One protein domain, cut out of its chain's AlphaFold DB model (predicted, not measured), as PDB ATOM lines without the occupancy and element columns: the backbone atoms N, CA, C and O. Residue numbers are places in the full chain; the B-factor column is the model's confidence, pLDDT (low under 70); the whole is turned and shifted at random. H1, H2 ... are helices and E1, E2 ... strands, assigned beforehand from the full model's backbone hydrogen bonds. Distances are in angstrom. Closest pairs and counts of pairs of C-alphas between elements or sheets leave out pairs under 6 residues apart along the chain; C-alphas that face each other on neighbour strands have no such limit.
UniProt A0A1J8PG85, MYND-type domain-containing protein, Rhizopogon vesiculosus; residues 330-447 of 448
ATOM      1  N   VAL A 330     108.607 107.108 181.167       65.12
ATOM      2  CA  VAL A 330     109.244 108.436 181.134       65.12
ATOM      3  C   VAL A 330     110.752 108.346 181.378       65.12
ATOM      4  O   VAL A 330     111.538 109.042 180.734       65.12
ATOM      5  N   THR A 331     111.199 107.418 182.219       70.06
ATOM      6  CA  THR A 331     112.627 107.171 182.462       70.06
ATOM      7  C   THR A 331     113.351 106.706 181.213       70.06
ATOM      8  O   THR A 331     114.495 107.096 180.986       70.06
ATOM      9  N   ALA A 332     112.711 105.872 180.388       69.44
ATOM     10  CA  ALA A 332     113.310 105.422 179.137       69.44
ATOM     11  C   ALA A 332     113.595 106.619 178.216       69.44
ATOM     12  O   ALA A 332     114.651 106.672 177.589       69.44
ATOM     13  N   MET A 333     112.721 107.631 178.217       65.44
ATOM     14  CA  MET A 333     112.957 108.874 177.482       65.44
ATOM     15  C   MET A 333     114.121 109.684 178.065       65.44
ATOM     16  O   MET A 333     114.978 110.143 177.310       65.44
ATOM     17  N   ILE A 334     114.221 109.805 179.396       67.50
ATOM     18  CA  ILE A 334     115.358 110.491 180.039       67.50
ATOM     19  C   ILE A 334     116.676 109.760 179.722       67.50
ATOM     20  O   ILE A 334     117.673 110.402 179.400       67.50
ATOM     21  N   ARG A 335     116.690 108.420 179.735       70.38
ATOM     22  CA  ARG A 335     117.872 107.619 179.365       70.38
ATOM     23  C   ARG A 335     118.318 107.868 177.922       70.38
ATOM     24  O   ARG A 335     119.517 107.969 177.675       70.38
ATOM     25  N   ASN A 336     117.369 108.021 177.000       66.56
ATOM     26  CA  ASN A 336     117.644 108.329 175.592       66.56
ATOM     27  C   ASN A 336     118.156 109.764 175.371       66.56
ATOM     28  O   ASN A 336     118.653 110.077 174.295       66.56
ATOM     29  N   SER A 337     118.067 110.621 176.389       58.19
ATOM     30  CA  SER A 337     118.451 112.034 176.332       58.19
ATOM     31  C   SER A 337     119.889 112.302 176.792       58.19
ATOM     32  O   SER A 337     120.252 113.446 177.049       58.19
ATOM     33  N   ARG A 338     120.711 111.259 176.973       61.38
ATOM     34  CA  ARG A 338     122.083 111.409 177.479       61.38
ATOM     35  C   ARG A 338     122.948 112.222 176.510       61.38
ATOM     36  O   ARG A 338     123.094 111.862 175.344       61.38
ATOM     37  N   ASN A 339     123.599 113.253 177.044       59.25
ATOM     38  CA  ASN A 339     124.700 113.946 176.377       59.25
ATOM     39  C   ASN A 339     125.880 112.982 176.149       59.25
ATOM     40  O   ASN A 339     125.998 111.963 176.838       59.25
ATOM     41  N   GLN A 340     126.778 113.320 175.215       59.12
ATOM     42  CA  GLN A 340     127.945 112.495 174.848       59.12
ATOM     43  C   GLN A 340     128.823 112.097 176.054       59.12
ATOM     44  O   GLN A 340     129.442 111.035 176.034       59.12
ATOM     45  N   ASP A 341     128.794 112.884 177.134       67.56
ATOM     46  CA  ASP A 341     129.599 112.677 178.345       67.56
ATOM     47  C   ASP A 341     128.965 111.718 179.376       67.56
ATOM     48  O   ASP A 341     129.535 111.467 180.437       67.56
ATOM     49  N   GLY A 342     127.762 111.185 179.121       63.75
ATOM     50  CA  GLY A 342     127.117 110.164 179.963       63.75
ATOM     51  C   GLY A 342     126.586 110.634 181.330       63.75
ATOM     52  O   GLY A 342     125.886 109.873 182.013       63.75
ATOM     53  N   HIS A 343     126.846 111.880 181.731       62.75
ATOM     54  CA  HIS A 343     126.254 112.501 182.916       62.75
ATOM     55  C   HIS A 343     124.878 113.099 182.604       62.75
ATOM     56  O   HIS A 343     124.706 113.807 181.618       62.75
ATOM     57  N   ILE A 344     123.905 112.817 183.473       58.25
ATOM     58  CA  ILE A 344     122.592 113.473 183.485       58.25
ATOM     59  C   ILE A 344     122.632 114.414 184.679       58.25
ATOM     60  O   ILE A 344     122.634 113.951 185.822       58.25
ATOM     61  N   ALA A 345     122.735 115.718 184.447       64.62
ATOM     62  CA  ALA A 345     122.546 116.656 185.537       64.62
ATOM     63  C   ALA A 345     121.043 116.712 185.852       64.62
ATOM     64  O   ALA A 345     120.213 116.639 184.951       64.62
ATOM     65  N   VAL A 346     120.663 116.874 187.125       55.69
ATOM     66  CA  VAL A 346     119.243 116.976 187.539       55.69
ATOM     67  C   VAL A 346     118.495 118.073 186.759       55.69
ATOM     68  O   VAL A 346     117.275 118.033 186.627       55.69
ATOM     69  N   ARG A 347     119.224 119.063 186.226       61.94
ATOM     70  CA  ARG A 347     118.734 120.146 185.347       61.94
ATOM     71  C   ARG A 347     118.350 119.707 183.933       61.94
ATOM     72  O   ARG A 347     117.508 120.354 183.329       61.94
ATOM     73  N   ASP A 348     118.883 118.590 183.449       66.44
ATOM     74  CA  ASP A 348     118.625 118.081 182.098       66.44
ATOM     75  C   ASP A 348     117.316 117.256 182.039       66.44
ATOM     76  O   ASP A 348     116.824 116.894 180.968       66.44
ATOM     77  N   ILE A 349     116.706 116.963 183.198       59.88
ATOM     78  CA  ILE A 349     115.463 116.190 183.306       59.88
ATOM     79  C   ILE A 349     114.292 116.987 182.712       59.88
ATOM     80  O   ILE A 349     113.920 118.059 183.194       59.88
ATOM     81  N   GLY A 350     113.679 116.437 181.662       61.56
ATOM     82  CA  GLY A 350     112.560 117.053 180.941       61.56
ATOM     83  C   GLY A 350     112.964 117.960 179.772       61.56
ATOM     84  O   GLY A 350     112.077 118.498 179.117       61.56
ATOM     85  N   LEU A 351     114.263 118.100 179.479       64.00
ATOM     86  CA  LEU A 351     114.789 118.806 178.297       64.00
ATOM     87  C   LEU A 351     115.272 117.847 177.199       64.00
ATOM     88  O   LEU A 351     116.036 118.241 176.318       64.00
ATOM     89  N   GLY A 352     114.829 116.589 177.246       61.50
ATOM     90  CA  GLY A 352     115.336 115.524 176.390       61.50
ATOM     91  C   GLY A 352     115.276 115.838 174.900       61.50
ATOM     92  O   GLY A 352     114.326 116.483 174.444       61.50
ATOM     93  N   THR A 353     116.291 115.398 174.151       61.38
ATOM     94  CA  THR A 353     116.373 115.544 172.692       61.38
ATOM     95  C   THR A 353     115.056 115.064 172.096       61.38
ATOM     96  O   THR A 353     114.679 113.906 172.289       61.38
ATOM     97  N   PRO A 354     114.280 115.955 171.470       60.62
ATOM     98  CA  PRO A 354     112.915 115.621 171.151       60.62
ATOM     99  C   PRO A 354     112.935 114.639 169.972       60.62
ATOM    100  O   PRO A 354     113.584 114.878 168.957       60.62
ATOM    101  N   ASN A 355     112.230 113.513 170.107       63.38
ATOM    102  CA  ASN A 355     112.069 112.549 169.006       63.38
ATOM    103  C   ASN A 355     111.203 113.116 167.863       63.38
ATOM    104  O   ASN A 355     111.105 112.521 166.792       63.38
ATOM    105  N   THR A 356     110.561 114.260 168.099       72.38
ATOM    106  CA  THR A 356     109.715 115.009 167.169       72.38
ATOM    107  C   THR A 356     110.122 116.483 167.188       72.38
ATOM    108  O   THR A 356     110.811 116.937 168.096       72.38
ATOM    109  N   LYS A 357     109.712 117.269 166.189       80.88
ATOM    110  CA  LYS A 357     109.949 118.719 166.213       80.88
ATOM    111  C   LYS A 357     109.206 119.329 167.412       80.88
ATOM    112  O   LYS A 357     108.026 119.047 167.584       80.88
ATOM    113  N   ARG A 358     109.896 120.124 168.236       79.75
ATOM    114  CA  ARG A 358     109.296 120.861 169.360       79.75
ATOM    115  C   ARG A 358     108.438 122.012 168.824       79.75
ATOM    116  O   ARG A 358     108.774 122.612 167.803       79.75
ATOM    117  N   SER A 359     107.364 122.367 169.526       84.81
ATOM    118  CA  SER A 359     106.707 123.658 169.299       84.81
ATOM    119  C   SER A 359     107.691 124.820 169.513       84.81
ATOM    120  O   SER A 359     108.589 124.717 170.353       84.81
ATOM    121  N   PRO A 360     107.488 125.978 168.856       88.94
ATOM    122  CA  PRO A 360     108.315 127.164 169.092       88.94
ATOM    123  C   PRO A 360     108.368 127.595 170.568       88.94
ATOM    124  O   PRO A 360     109.387 128.082 171.042       88.94
ATOM    125  N   ALA A 361     107.281 127.378 171.320       86.12
ATOM    126  CA  ALA A 361     107.239 127.661 172.753       86.12
ATOM    127  C   ALA A 361     108.140 126.710 173.559       86.12
ATOM    128  O   ALA A 361     108.816 127.140 174.488       86.12
ATOM    129  N   ALA A 362     108.171 125.425 173.197       84.31
ATOM    130  CA  ALA A 362     109.043 124.434 173.816       84.31
ATOM    131  C   ALA A 362     110.529 124.673 173.496       84.31
ATOM    132  O   ALA A 362     111.380 124.458 174.356       84.31
ATOM    133  N   GLU A 363     110.841 125.112 172.271       86.56
ATOM    134  CA  GLU A 363     112.200 125.504 171.867       86.56
ATOM    135  C   GLU A 363     112.680 126.715 172.671       86.56
ATOM    136  O   GLU A 363     113.728 126.631 173.307       86.56
ATOM    137  N   LEU A 364     111.864 127.774 172.744       90.50
ATOM    138  CA  LEU A 364     112.168 128.961 173.545       90.50
ATOM    139  C   LEU A 364     112.372 128.611 175.026       90.50
ATOM    140  O   LEU A 364     113.324 129.069 175.649       90.50
ATOM    141  N   GLN A 365     111.509 127.761 175.590       89.19
ATOM    142  CA  GLN A 365     111.640 127.311 176.976       89.19
ATOM    143  C   GLN A 365     112.979 126.606 177.228       89.19
ATOM    144  O   GLN A 365     113.618 126.840 178.252       89.19
ATOM    145  N   ALA A 366     113.389 125.725 176.313       85.00
ATOM    146  CA  ALA A 366     114.642 124.994 176.429       85.00
ATOM    147  C   ALA A 366     115.854 125.926 176.303       85.00
ATOM    148  O   ALA A 366     116.739 125.858 177.147       85.00
ATOM    149  N   GLU A 367     115.850 126.830 175.321       90.19
ATOM    150  CA  GLU A 367     116.903 127.835 175.129       90.19
ATOM    151  C   GLU A 367     117.095 128.690 176.390       90.19
ATOM    152  O   GLU A 367     118.214 128.876 176.871       90.19
ATOM    153  N   MET A 368     115.997 129.156 176.988       93.31
ATOM    154  CA  MET A 368     116.053 129.968 178.202       93.31
ATOM    155  C   MET A 368     116.570 129.185 179.417       93.31
ATOM    156  O   MET A 368     117.351 129.722 180.199       93.31
ATOM    157  N   LEU A 369     116.172 127.918 179.576       89.12
ATOM    158  CA  LEU A 369     116.669 127.050 180.654       89.12
ATOM    159  C   LEU A 369     118.143 126.659 180.464       89.12
ATOM    160  O   LEU A 369     118.866 126.464 181.441       89.12
ATOM    161  N   GLU A 370     118.611 126.554 179.220       85.94
ATOM    162  CA  GLU A 370     120.032 126.367 178.917       85.94
ATOM    163  C   GLU A 370     120.853 127.612 179.274       85.94
ATOM    164  O   GLU A 370     121.960 127.477 179.814       85.94
ATOM    165  N   ALA A 371     120.297 128.801 179.016       92.19
ATOM    166  CA  ALA A 371     120.916 130.088 179.315       92.19
ATOM    167  C   ALA A 371     120.947 130.421 180.820       92.19
ATOM    168  O   ALA A 371     121.921 131.007 181.291       92.19
ATOM    169  N   ASP A 372     119.921 130.033 181.583       93.19
ATOM    170  CA  ASP A 372     119.805 130.297 183.022       93.19
ATOM    171  C   ASP A 372     119.515 129.005 183.797       93.19
ATOM    172  O   ASP A 372     118.371 128.590 184.002       93.19
ATOM    173  N   ARG A 373     120.596 128.360 184.241       84.81
ATOM    174  CA  ARG A 373     120.560 127.020 184.846       84.81
ATOM    175  C   ARG A 373     119.991 126.978 186.264       84.81
ATOM    176  O   ARG A 373     119.767 125.877 186.774       84.81
ATOM    177  N   ASP A 374     119.784 128.133 186.887       88.69
ATOM    178  CA  ASP A 374     119.213 128.237 188.231       88.69
ATOM    179  C   ASP A 374     117.677 128.266 188.198       88.69
ATOM    180  O   ASP A 374     117.030 128.091 189.231       88.69
ATOM    181  N   VAL A 375     117.086 128.438 187.012       91.62
ATOM    182  CA  VAL A 375     115.638 128.491 186.808       91.62
ATOM    183  C   VAL A 375     115.069 127.096 186.568       91.62
ATOM    184  O   VAL A 375     115.616 126.290 185.816       91.62
ATOM    185  N   ASP A 376     113.937 126.796 187.205       89.69
ATOM    186  CA  ASP A 376     113.255 125.506 187.067       89.69
ATOM    187  C   ASP A 376     112.225 125.515 185.938       89.69
ATOM    188  O   ASP A 376     111.975 124.484 185.301       89.69
ATOM    189  N   TYR A 377     111.646 126.682 185.661       93.94
ATOM    190  CA  TYR A 377     110.743 126.913 184.543       93.94
ATOM    191  C   TYR A 377     110.682 128.408 184.203       93.94
ATOM    192  O   TYR A 377     110.801 129.258 185.079       93.94
ATOM    193  N   PHE A 378     110.456 128.747 182.941       95.38
ATOM    194  CA  PHE A 378     110.056 130.094 182.542       95.38
ATOM    195  C   PHE A 378     108.550 130.148 182.304       95.38
ATOM    196  O   PHE A 378     107.985 129.302 181.614       95.38
ATOM    197  N   LEU A 379     107.896 131.136 182.905       95.75
ATOM    198  CA  LEU A 379     106.509 131.489 182.624       95.75
ATOM    199  C   LEU A 379     106.482 132.743 181.759       95.75
ATOM    200  O   LEU A 379     107.403 133.545 181.796       95.75
ATOM    201  N   PHE A 380     105.408 132.950 181.018       94.69
ATOM    202  CA  PHE A 380     105.213 134.117 180.171       94.69
ATOM    203  C   PHE A 380     103.931 134.834 180.579       94.69
ATOM    204  O   PHE A 380     102.870 134.221 180.704       94.69
ATOM    205  N   THR A 381     104.007 136.143 180.795       94.12
ATOM    206  CA  THR A 381     102.807 136.951 181.039       94.12
ATOM    207  C   THR A 381     101.966 137.075 179.765       94.12
ATOM    208  O   THR A 381     102.418 136.748 178.664       94.12
ATOM    209  N   ALA A 382     100.756 137.631 179.871       91.88
ATOM    210  CA  ALA A 382      99.928 137.939 178.697       91.88
ATOM    211  C   ALA A 382     100.631 138.854 177.669       91.88
ATOM    212  O   ALA A 382     100.328 138.787 176.480       91.88
ATOM    213  N   SER A 383     101.592 139.677 178.105       93.12
ATOM    214  CA  SER A 383     102.407 140.523 177.225       93.12
ATOM    215  C   SER A 383     103.633 139.805 176.641       93.12
ATOM    216  O   SER A 383     104.482 140.462 176.046       93.12
ATOM    217  N   GLY A 384     103.791 138.500 176.879       92.00
ATOM    218  CA  GLY A 384     104.933 137.703 176.429       92.00
ATOM    219  C   GLY A 384     106.232 137.937 177.205       92.00
ATOM    220  O   GLY A 384     107.286 137.491 176.760       92.00
ATOM    221  N   LYS A 385     106.195 138.633 178.352       94.38
ATOM    222  CA  LYS A 385     107.405 138.842 179.162       94.38
ATOM    223  C   LYS A 385     107.730 137.565 179.941       94.38
ATOM    224  O   LYS A 385     106.819 137.049 180.594       94.38
ATOM    225  N   PRO A 386     108.983 137.080 179.909       96.12
ATOM    226  CA  PRO A 386     109.375 135.914 180.678       96.12
ATOM    227  C   PRO A 386     109.460 136.229 182.174       96.12
ATOM    228  O   PRO A 386     109.865 137.318 182.582       96.12
ATOM    229  N   VAL A 387     109.120 135.238 182.985       96.75
ATOM    230  CA  VAL A 387     109.130 135.253 184.442       96.75
ATOM    231  C   VAL A 387     109.865 134.003 184.905       96.75
ATOM    232  O   VAL A 387     109.518 132.889 184.508       96.75
ATOM    233  N   ARG A 388     110.895 134.188 185.732       96.25
ATOM    234  CA  ARG A 388     111.678 133.089 186.310       96.25
ATOM    235  C   ARG A 388     110.837 132.396 187.379       96.25
ATOM    236  O   ARG A 388     110.368 133.056 188.301       96.25
ATOM    237  N   PHE A 389     110.676 131.085 187.267       95.62
ATOM    238  CA  PHE A 389     110.095 130.241 188.303       95.62
ATOM    239  C   PHE A 389     111.197 129.353 188.882       95.62
ATOM    240  O   PHE A 389     111.774 128.521 188.175       95.62
ATOM    241  N   VAL A 390     111.519 129.580 190.153       93.62
ATOM    242  CA  VAL A 390     112.596 128.907 190.885       93.62
ATOM    243  C   VAL A 390     111.981 128.204 192.085       93.62
ATOM    244  O   VAL A 390     111.157 128.780 192.790       93.62
ATOM    245  N   ILE A 391     112.371 126.953 192.300       89.69
ATOM    246  CA  ILE A 391     112.002 126.161 193.467       89.69
ATOM    247  C   ILE A 391     113.255 126.039 194.332       89.69
ATOM    248  O   ILE A 391     114.282 125.549 193.866       89.69
ATOM    249  N   ASP A 392     113.198 126.465 195.588       86.94
ATOM    250  CA  ASP A 392     114.379 126.411 196.459       86.94
ATOM    251  C   ASP A 392     114.624 125.001 197.020       86.94
ATOM    252  O   ASP A 392     115.772 124.563 197.133       86.94
ATOM    253  N   ASP A 393     113.560 124.242 197.297       82.69
ATOM    254  CA  ASP A 393     113.675 122.879 197.816       82.69
ATOM    255  C   ASP A 393     114.103 121.872 196.729       82.69
ATOM    256  O   ASP A 393     113.472 121.728 195.681       82.69
ATOM    257  N   SER A 394     115.182 121.132 196.997       72.62
ATOM    258  CA  SER A 394     115.778 120.170 196.059       72.62
ATOM    259  C   SER A 394     114.854 118.993 195.716       72.62
ATOM    260  O   SER A 394     114.811 118.548 194.563       72.62
ATOM    261  N   ALA A 395     114.092 118.485 196.688       68.12
ATOM    262  CA  ALA A 395     113.197 117.352 196.480       68.12
ATOM    263  C   ALA A 395     111.959 117.773 195.678       68.12
ATOM    264  O   ALA A 395     111.580 117.101 194.713       68.12
ATOM    265  N   VAL A 396     111.374 118.923 196.015       77.25
ATOM    266  CA  VAL A 396     110.248 119.504 195.276       77.25
ATOM    267  C   VAL A 396     110.676 119.883 193.859       77.25
ATOM    268  O   VAL A 396     109.955 119.604 192.903       77.25
ATOM    269  N   LYS A 397     111.892 120.408 193.685       83.81
ATOM    270  CA  LYS A 397     112.498 120.687 192.376       83.81
ATOM    271  C   LYS A 397     112.625 119.441 191.508       83.81
ATOM    272  O   LYS A 397     112.195 119.444 190.353       83.81
ATOM    273  N   MET A 398     113.203 118.367 192.047       76.75
ATOM    274  CA  MET A 398     113.325 117.088 191.340       76.75
ATOM    275  C   MET A 398     111.945 116.567 190.920       76.75
ATOM    276  O   MET A 398     111.745 116.189 189.766       76.75
ATOM    277  N   THR A 399     110.979 116.623 191.834       75.06
ATOM    278  CA  THR A 399     109.590 116.207 191.604       75.06
ATOM    279  C   THR A 399     108.937 117.013 190.500       75.06
ATOM    280  O   THR A 399     108.428 116.441 189.543       75.06
ATOM    281  N   PHE A 400     108.995 118.340 190.585       84.88
ATOM    282  CA  PHE A 400     108.449 119.233 189.575       84.88
ATOM    283  C   PHE A 400     109.015 118.914 188.188       84.88
ATOM    284  O   PHE A 400     108.271 118.855 187.210       84.88
ATOM    285  N   ARG A 401     110.320 118.630 188.093       83.88
ATOM    286  CA  ARG A 401     110.976 118.250 186.833       83.88
ATOM    287  C   ARG A 401     110.507 116.888 186.310       83.88
ATOM    288  O   ARG A 401     110.298 116.762 185.102       83.88
ATOM    289  N   ILE A 402     110.297 115.902 187.186       76.19
ATOM    290  CA  ILE A 402     109.720 114.595 186.824       76.19
ATOM    291  C   ILE A 402     108.281 114.771 186.329       76.19
ATOM    292  O   ILE A 402     107.974 114.358 185.213       76.19
ATOM    293  N   THR A 403     107.424 115.441 187.107       79.19
ATOM    294  CA  THR A 403     106.017 115.698 186.766       79.19
ATOM    295  C   THR A 403     105.904 116.468 185.458       79.19
ATOM    296  O   THR A 403     105.111 116.102 184.593       79.19
ATOM    297  N   ARG A 404     106.756 117.477 185.243       85.06
ATOM    298  CA  ARG A 404     106.870 118.172 183.957       85.06
ATOM    299  C   ARG A 404     107.187 117.192 182.831       85.06
ATOM    300  O   ARG A 404     106.495 117.198 181.822       85.06
ATOM    301  N   GLY A 405     108.192 116.331 183.000       78.56
ATOM    302  CA  GLY A 405     108.526 115.290 182.024       78.56
ATOM    303  C   GLY A 405     107.345 114.367 181.704       78.56
ATOM    304  O   GLY A 405     107.080 114.096 180.533       78.56
ATOM    305  N   MET A 406     106.579 113.950 182.715       75.06
ATOM    306  CA  MET A 406     105.352 113.162 182.532       75.06
ATOM    307  C   MET A 406     104.290 113.939 181.747       75.06
ATOM    308  O   MET A 406     103.719 113.425 180.786       75.06
ATOM    309  N   VAL A 407     104.057 115.206 182.098       78.38
ATOM    310  CA  VAL A 407     103.114 116.076 181.387       78.38
ATOM    311  C   VAL A 407     103.514 116.212 179.918       78.38
ATOM    312  O   VAL A 407     102.654 116.100 179.053       78.38
ATOM    313  N   LEU A 408     104.795 116.384 179.598       75.12
ATOM    314  CA  LEU A 408     105.240 116.555 178.209       75.12
ATOM    315  C   LEU A 408     105.120 115.295 177.344       75.12
ATOM    316  O   LEU A 408     105.104 115.403 176.122       75.12
ATOM    317  N   THR A 409     105.037 114.118 177.957       70.31
ATOM    318  CA  THR A 409     105.132 112.828 177.256       70.31
ATOM    319  C   THR A 409     103.810 112.070 177.212       70.31
ATOM    320  O   THR A 409     103.607 111.243 176.325       70.31
ATOM    321  N   GLN A 410     102.890 112.360 178.131       70.12
ATOM    322  CA  GLN A 410     101.574 111.732 178.176       70.12
ATOM    323  C   GLN A 410     100.524 112.506 177.343       70.12
ATOM    324  O   GLN A 410     100.636 113.728 177.188       70.12
ATOM    325  N   PRO A 411      99.474 111.827 176.825       69.12
ATOM    326  CA  PRO A 411      98.373 112.457 176.089       69.12
ATOM    327  C   PRO A 411      97.682 113.587 176.873       69.12
ATOM    328  O   PRO A 411      97.779 113.674 178.093       69.12
ATOM    329  N   ALA A 412      96.929 114.442 176.172       63.94
ATOM    330  CA  ALA A 412      96.419 115.724 176.674       63.94
ATOM    331  C   ALA A 412      95.552 115.690 177.962       63.94
ATOM    332  O   ALA A 412      95.323 116.747 178.545       63.94
ATOM    333  N   GLN A 413      95.100 114.526 178.434       60.81
ATOM    334  CA  GLN A 413      94.169 114.372 179.562       60.81
ATOM    335  C   GLN A 413      94.833 113.822 180.829       60.81
ATOM    336  O   GLN A 413      94.420 112.797 181.361       60.81
ATOM    337  N   THR A 414      95.869 114.489 181.330       67.56
ATOM    338  CA  THR A 414      96.496 114.070 182.590       67.56
ATOM    339  C   THR A 414      96.183 115.054 183.701       67.56
ATOM    340  O   THR A 414      96.421 116.256 183.566       67.56
ATOM    341  N   ASN A 415      95.685 114.534 184.826       78.19
ATOM    342  CA  ASN A 415      95.441 115.302 186.053       78.19
ATOM    343  C   ASN A 415      96.708 116.044 186.527       78.19
ATOM    344  O   ASN A 415      96.615 117.125 187.109       78.19
ATOM    345  N   HIS A 416      97.892 115.530 186.177       81.12
ATOM    346  CA  HIS A 416      99.195 116.141 186.455       81.12
ATOM    347  C   HIS A 416      99.365 117.554 185.877       81.12
ATOM    348  O   HIS A 416     100.060 118.372 186.474       81.12
ATOM    349  N   LEU A 417      98.731 117.868 184.738       87.31
ATOM    350  CA  LEU A 417      98.806 119.206 184.144       87.31
ATOM    351  C   LEU A 417      98.124 120.248 185.041       87.31
ATOM    352  O   LEU A 417      98.667 121.330 185.255       87.31
ATOM    353  N   GLY A 418      96.939 119.907 185.557       88.12
ATOM    354  CA  GLY A 418      96.187 120.755 186.476       88.12
ATOM    355  C   GLY A 418      96.963 120.984 187.766       88.12
ATOM    356  O   GLY A 418      97.221 122.130 188.111       88.12
ATOM    357  N   ALA A 419      97.418 119.901 188.402       85.88
ATOM    358  CA  ALA A 419      98.215 119.955 189.630       85.88
ATOM    359  C   ALA A 419      99.467 120.835 189.479       85.88
ATOM    360  O   ALA A 419      99.751 121.696 190.302       85.88
ATOM    361  N   MET A 420     100.204 120.675 188.376       89.19
ATOM    362  CA  MET A 420     101.398 121.478 188.121       89.19
ATOM    363  C   MET A 420     101.068 122.968 187.930       89.19
ATOM    364  O   MET A 420     101.836 123.823 188.367       89.19
ATOM    365  N   ALA A 421      99.933 123.292 187.302       92.06
ATOM    366  CA  ALA A 421      99.496 124.674 187.138       92.06
ATOM    367  C   ALA A 421      99.076 125.324 188.464       92.06
ATOM    368  O   ALA A 421      99.436 126.477 188.694       92.06
ATOM    369  N   GLU A 422      98.357 124.599 189.328       90.62
ATOM    370  CA  GLU A 422      97.972 125.083 190.663       90.62
ATOM    371  C   GLU A 422      99.198 125.334 191.542       90.62
ATOM    372  O   GLU A 422      99.314 126.399 192.147       90.62
ATOM    373  N   TYR A 423     100.157 124.406 191.541       90.06
ATOM    374  CA  TYR A 423     101.400 124.553 192.289       90.06
ATOM    375  C   TYR A 423     102.175 125.813 191.873       90.06
ATOM    376  O   TYR A 423     102.579 126.616 192.719       90.06
ATOM    377  N   ILE A 424     102.331 126.033 190.562       93.62
ATOM    378  CA  ILE A 424     102.964 127.247 190.033       93.62
ATOM    379  C   ILE A 424     102.168 128.491 190.442       93.62
ATOM    380  O   ILE A 424     102.761 129.476 190.874       93.62
ATOM    381  N   LEU A 425     100.839 128.458 190.312       93.75
ATOM    382  CA  LEU A 425      99.977 129.589 190.649       93.75
ATOM    383  C   LEU A 425     100.068 129.953 192.134       93.75
ATOM    384  O   LEU A 425     100.125 131.135 192.453       93.75
ATOM    385  N   LYS A 426     100.121 128.961 193.030       91.44
ATOM    386  CA  LYS A 426     100.267 129.169 194.478       91.44
ATOM    387  C   LYS A 426     101.568 129.907 194.795       91.44
ATOM    388  O   LYS A 426     101.535 130.934 195.473       91.44
ATOM    389  N   LEU A 427     102.689 129.434 194.247       91.81
ATOM    390  CA  LEU A 427     104.008 130.046 194.448       91.81
ATOM    391  C   LEU A 427     104.172 131.407 193.760       91.81
ATOM    392  O   LEU A 427     104.947 132.237 194.220       91.81
ATOM    393  N   MET A 428     103.441 131.645 192.673       94.06
ATOM    394  CA  MET A 428     103.502 132.882 191.889       94.06
ATOM    395  C   MET A 428     102.274 133.776 192.107       94.06
ATOM    396  O   MET A 428     101.989 134.635 191.274       94.06
ATOM    397  N   SER A 429     101.536 133.576 193.203       91.25
ATOM    398  CA  SER A 429     100.236 134.221 193.446       91.25
ATOM    399  C   SER A 429     100.319 135.746 193.546       91.25
ATOM    400  O   SER A 429      99.378 136.443 193.168       91.25
ATOM    401  N   GLU A 430     101.463 136.273 193.979       92.00
ATOM    402  CA  GLU A 430     101.726 137.715 194.053       92.00
ATOM    403  C   GLU A 430     102.211 138.315 192.723       92.00
ATOM    404  O   GLU A 430     102.354 139.534 192.605       92.00
ATOM    405  N   TYR A 431     102.474 137.493 191.702       94.62
ATOM    406  CA  TYR A 431     103.057 137.965 190.451       94.62
ATOM    407  C   TYR A 431     101.974 138.484 189.486       94.62
ATOM    408  O   TYR A 431     101.158 137.707 188.976       94.62
ATOM    409  N   PRO A 432     101.955 139.790 189.160       92.62
ATOM    410  CA  PRO A 432     100.895 140.367 188.347       92.62
ATOM    411  C   PRO A 432     100.922 139.831 186.910       92.62
ATOM    412  O   PRO A 432     101.965 139.765 186.258       92.62
ATOM    413  N   GLY A 433      99.742 139.500 186.384       91.44
ATOM    414  CA  GLY A 433      99.576 139.068 184.993       91.44
ATOM    415  C   GLY A 433      99.847 137.583 184.737       91.44
ATOM    416  O   GLY A 433      99.835 137.170 183.574       91.44
ATOM    417  N   LEU A 434     100.054 136.786 185.789       95.19
ATOM    418  CA  LEU A 434      99.947 135.333 185.732       95.19
ATOM    419  C   LEU A 434      98.566 134.912 186.240       95.19
ATOM    420  O   LEU A 434      98.130 135.303 187.316       95.19
ATOM    421  N   SER A 435      97.861 134.127 185.433       94.44
ATOM    422  CA  SER A 435      96.604 133.491 185.815       94.44
ATOM    423  C   SER A 435      96.706 131.993 185.586       94.44
ATOM    424  O   SER A 435      97.536 131.524 184.801       94.44
ATOM    425  N   ARG A 436      95.814 131.242 186.227       94.12
ATOM    426  CA  ARG A 436      95.670 129.802 186.017       94.12
ATOM    427  C   ARG A 436      95.604 129.429 184.533       94.12
ATOM    428  O   ARG A 436      96.348 128.566 184.079       94.12
ATOM    429  N   ASP A 437      94.759 130.117 183.768       94.75
ATOM    430  CA  ASP A 437      94.567 129.850 182.339       94.75
ATOM    431  C   ASP A 437      95.824 130.149 181.519       94.75
ATOM    432  O   ASP A 437      96.151 129.416 180.586       94.75
ATOM    433  N   ILE A 438      96.560 131.203 181.883       94.31
ATOM    434  CA  ILE A 438      97.833 131.556 181.248       94.31
ATOM    435  C   ILE A 438      98.878 130.462 181.502       94.31
ATOM    436  O   ILE A 438      99.563 130.056 180.560       94.31
ATOM    437  N   ILE A 439      98.973 129.955 182.735       94.88
ATOM    438  CA  ILE A 439      99.902 128.877 183.106       94.88
ATOM    439  C   ILE A 439      99.526 127.579 182.380       94.88
ATOM    440  O   ILE A 439     100.366 126.976 181.711       94.88
ATOM    441  N   LEU A 440      98.250 127.180 182.424       92.62
ATOM    442  CA  LEU A 440      97.756 125.986 181.730       92.62
ATOM    443  C   LEU A 440      98.002 126.056 180.224       92.62
ATOM    444  O   LEU A 440      98.439 125.074 179.624       92.62
ATOM    445  N   LYS A 441      97.765 127.214 179.599       91.81
ATOM    446  CA  LYS A 441      98.002 127.406 178.165       91.81
ATOM    447  C   LYS A 441      99.473 127.221 177.800       91.81
ATOM    448  O   LYS A 441      99.753 126.651 176.750       91.81
ATOM    449  N   GLN A 442     100.398 127.662 178.648       92.06
ATOM    450  CA  GLN A 442     101.833 127.472 178.427       92.06
ATOM    451  C   GLN A 442     102.242 126.013 178.585       92.06
ATOM    452  O   GLN A 442     102.870 125.461 177.686       92.06
ATOM    453  N   LEU A 443     101.804 125.361 179.664       89.69
ATOM    454  CA  LEU A 443     102.079 123.943 179.889       89.69
ATOM    455  C   LEU A 443     101.501 123.064 178.759       89.69
ATOM    456  O   LEU A 443     102.152 122.125 178.307       89.69
ATOM    457  N   CYS A 444     100.318 123.409 178.237       86.94
ATOM    458  CA  CYS A 444      99.726 122.779 177.053       86.94
ATOM    459  C   CYS A 444     100.467 123.108 175.754       86.94
ATOM    460  O   CYS A 444     100.599 122.244 174.890       86.94
ATOM    461  N   GLY A 445     100.913 124.355 175.586       79.81
ATOM    462  CA  GLY A 445     101.543 124.846 174.359       79.81
ATOM    463  C   GLY A 445     102.830 124.105 174.010       79.81
ATOM    464  O   GLY A 445     103.125 123.938 172.831       79.81
ATOM    465  N   ILE A 446     103.534 123.586 175.018       74.44
ATOM    466  CA  ILE A 446     104.766 122.805 174.841       74.44
ATOM    467  C   ILE A 446     104.493 121.425 174.213       74.44
ATOM    468  O   ILE A 446     105.381 120.873 173.572       74.44
ATOM    469  N   ARG A 447     103.270 120.881 174.319       61.88
ATOM    470  CA  ARG A 447     102.921 119.510 173.884       61.88
ATOM    471  C   ARG A 447     102.779 119.304 172.364       61.88
ATOM    472  O   ARG A 447     102.485 118.181 171.962       61.88
TER     473      ARG A 447
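Overview. This is residues 330 to 447 of the 448 residues of the protein "MYND-type domain-containing protein" of Rhizopogon vesiculosus (UniProt A0A1J8PG85). A small hairpin of strands, E1 and E2, has H2 packed on one face and H5 on the other; H4 crosses H5, and H3 crosses H4. At one end of the longest axis, H1 and the long link after it, residues 337 to 359, extend the body. Along the 118 printed residues run H1, H2, E1, E2, H3, H4 and H5, mostly helix, with one antiparallel sheet, E1 - E2. The whole is compact, with a radius of gyration of the C-alphas of 13.8 A and spans of 41 by 29 by 25 A.

Arrangement. Start at H1, residues 330 to 336, which only just touches H3, residues 394 to 409, with 3 pairs of C-alphas within 8 A, the closest Val 330 and Met 406 at 6.3 A. Next look at H2, residues 360 to 371: its closest C-alpha to E1, residues 377 to 380, is Gln 365, 6.4 A from Phe 378. E1 and E2, residues 386 to 389, form a hairpin, with N 379 and O 387 2.9 A apart. H3 touches H4, residues 415 to 427, at a steep tilt of 41 degrees, opposite ways, closest at the C-alphas of Val 407 and Leu 417, 6.0 A. H4 touches H5, residues 436 to 445, closest at the C-alphas of Ala 421 and Leu 440, 5.8 A. In these five helices every O i to N i+4 pair is within hydrogen-bond range.

Along the chain. Find C-alpha 330 at (109.244, 108.436, 181.134), where H1 begins. H2 measures 16.5 A, H3 22.8 A, H4 19.0 A and H5 14.0 A, ending at C-alpha 445, (101.543, 124.846, 174.359).

Size, cuts and confidence. The C-alphas of Gln 340 and Glu 430 are farthest apart, 41.1 A. The printed part has no cut, and its one long link joins H1 to H2. Low pLDDT, under 70, includes residues 336 to 355.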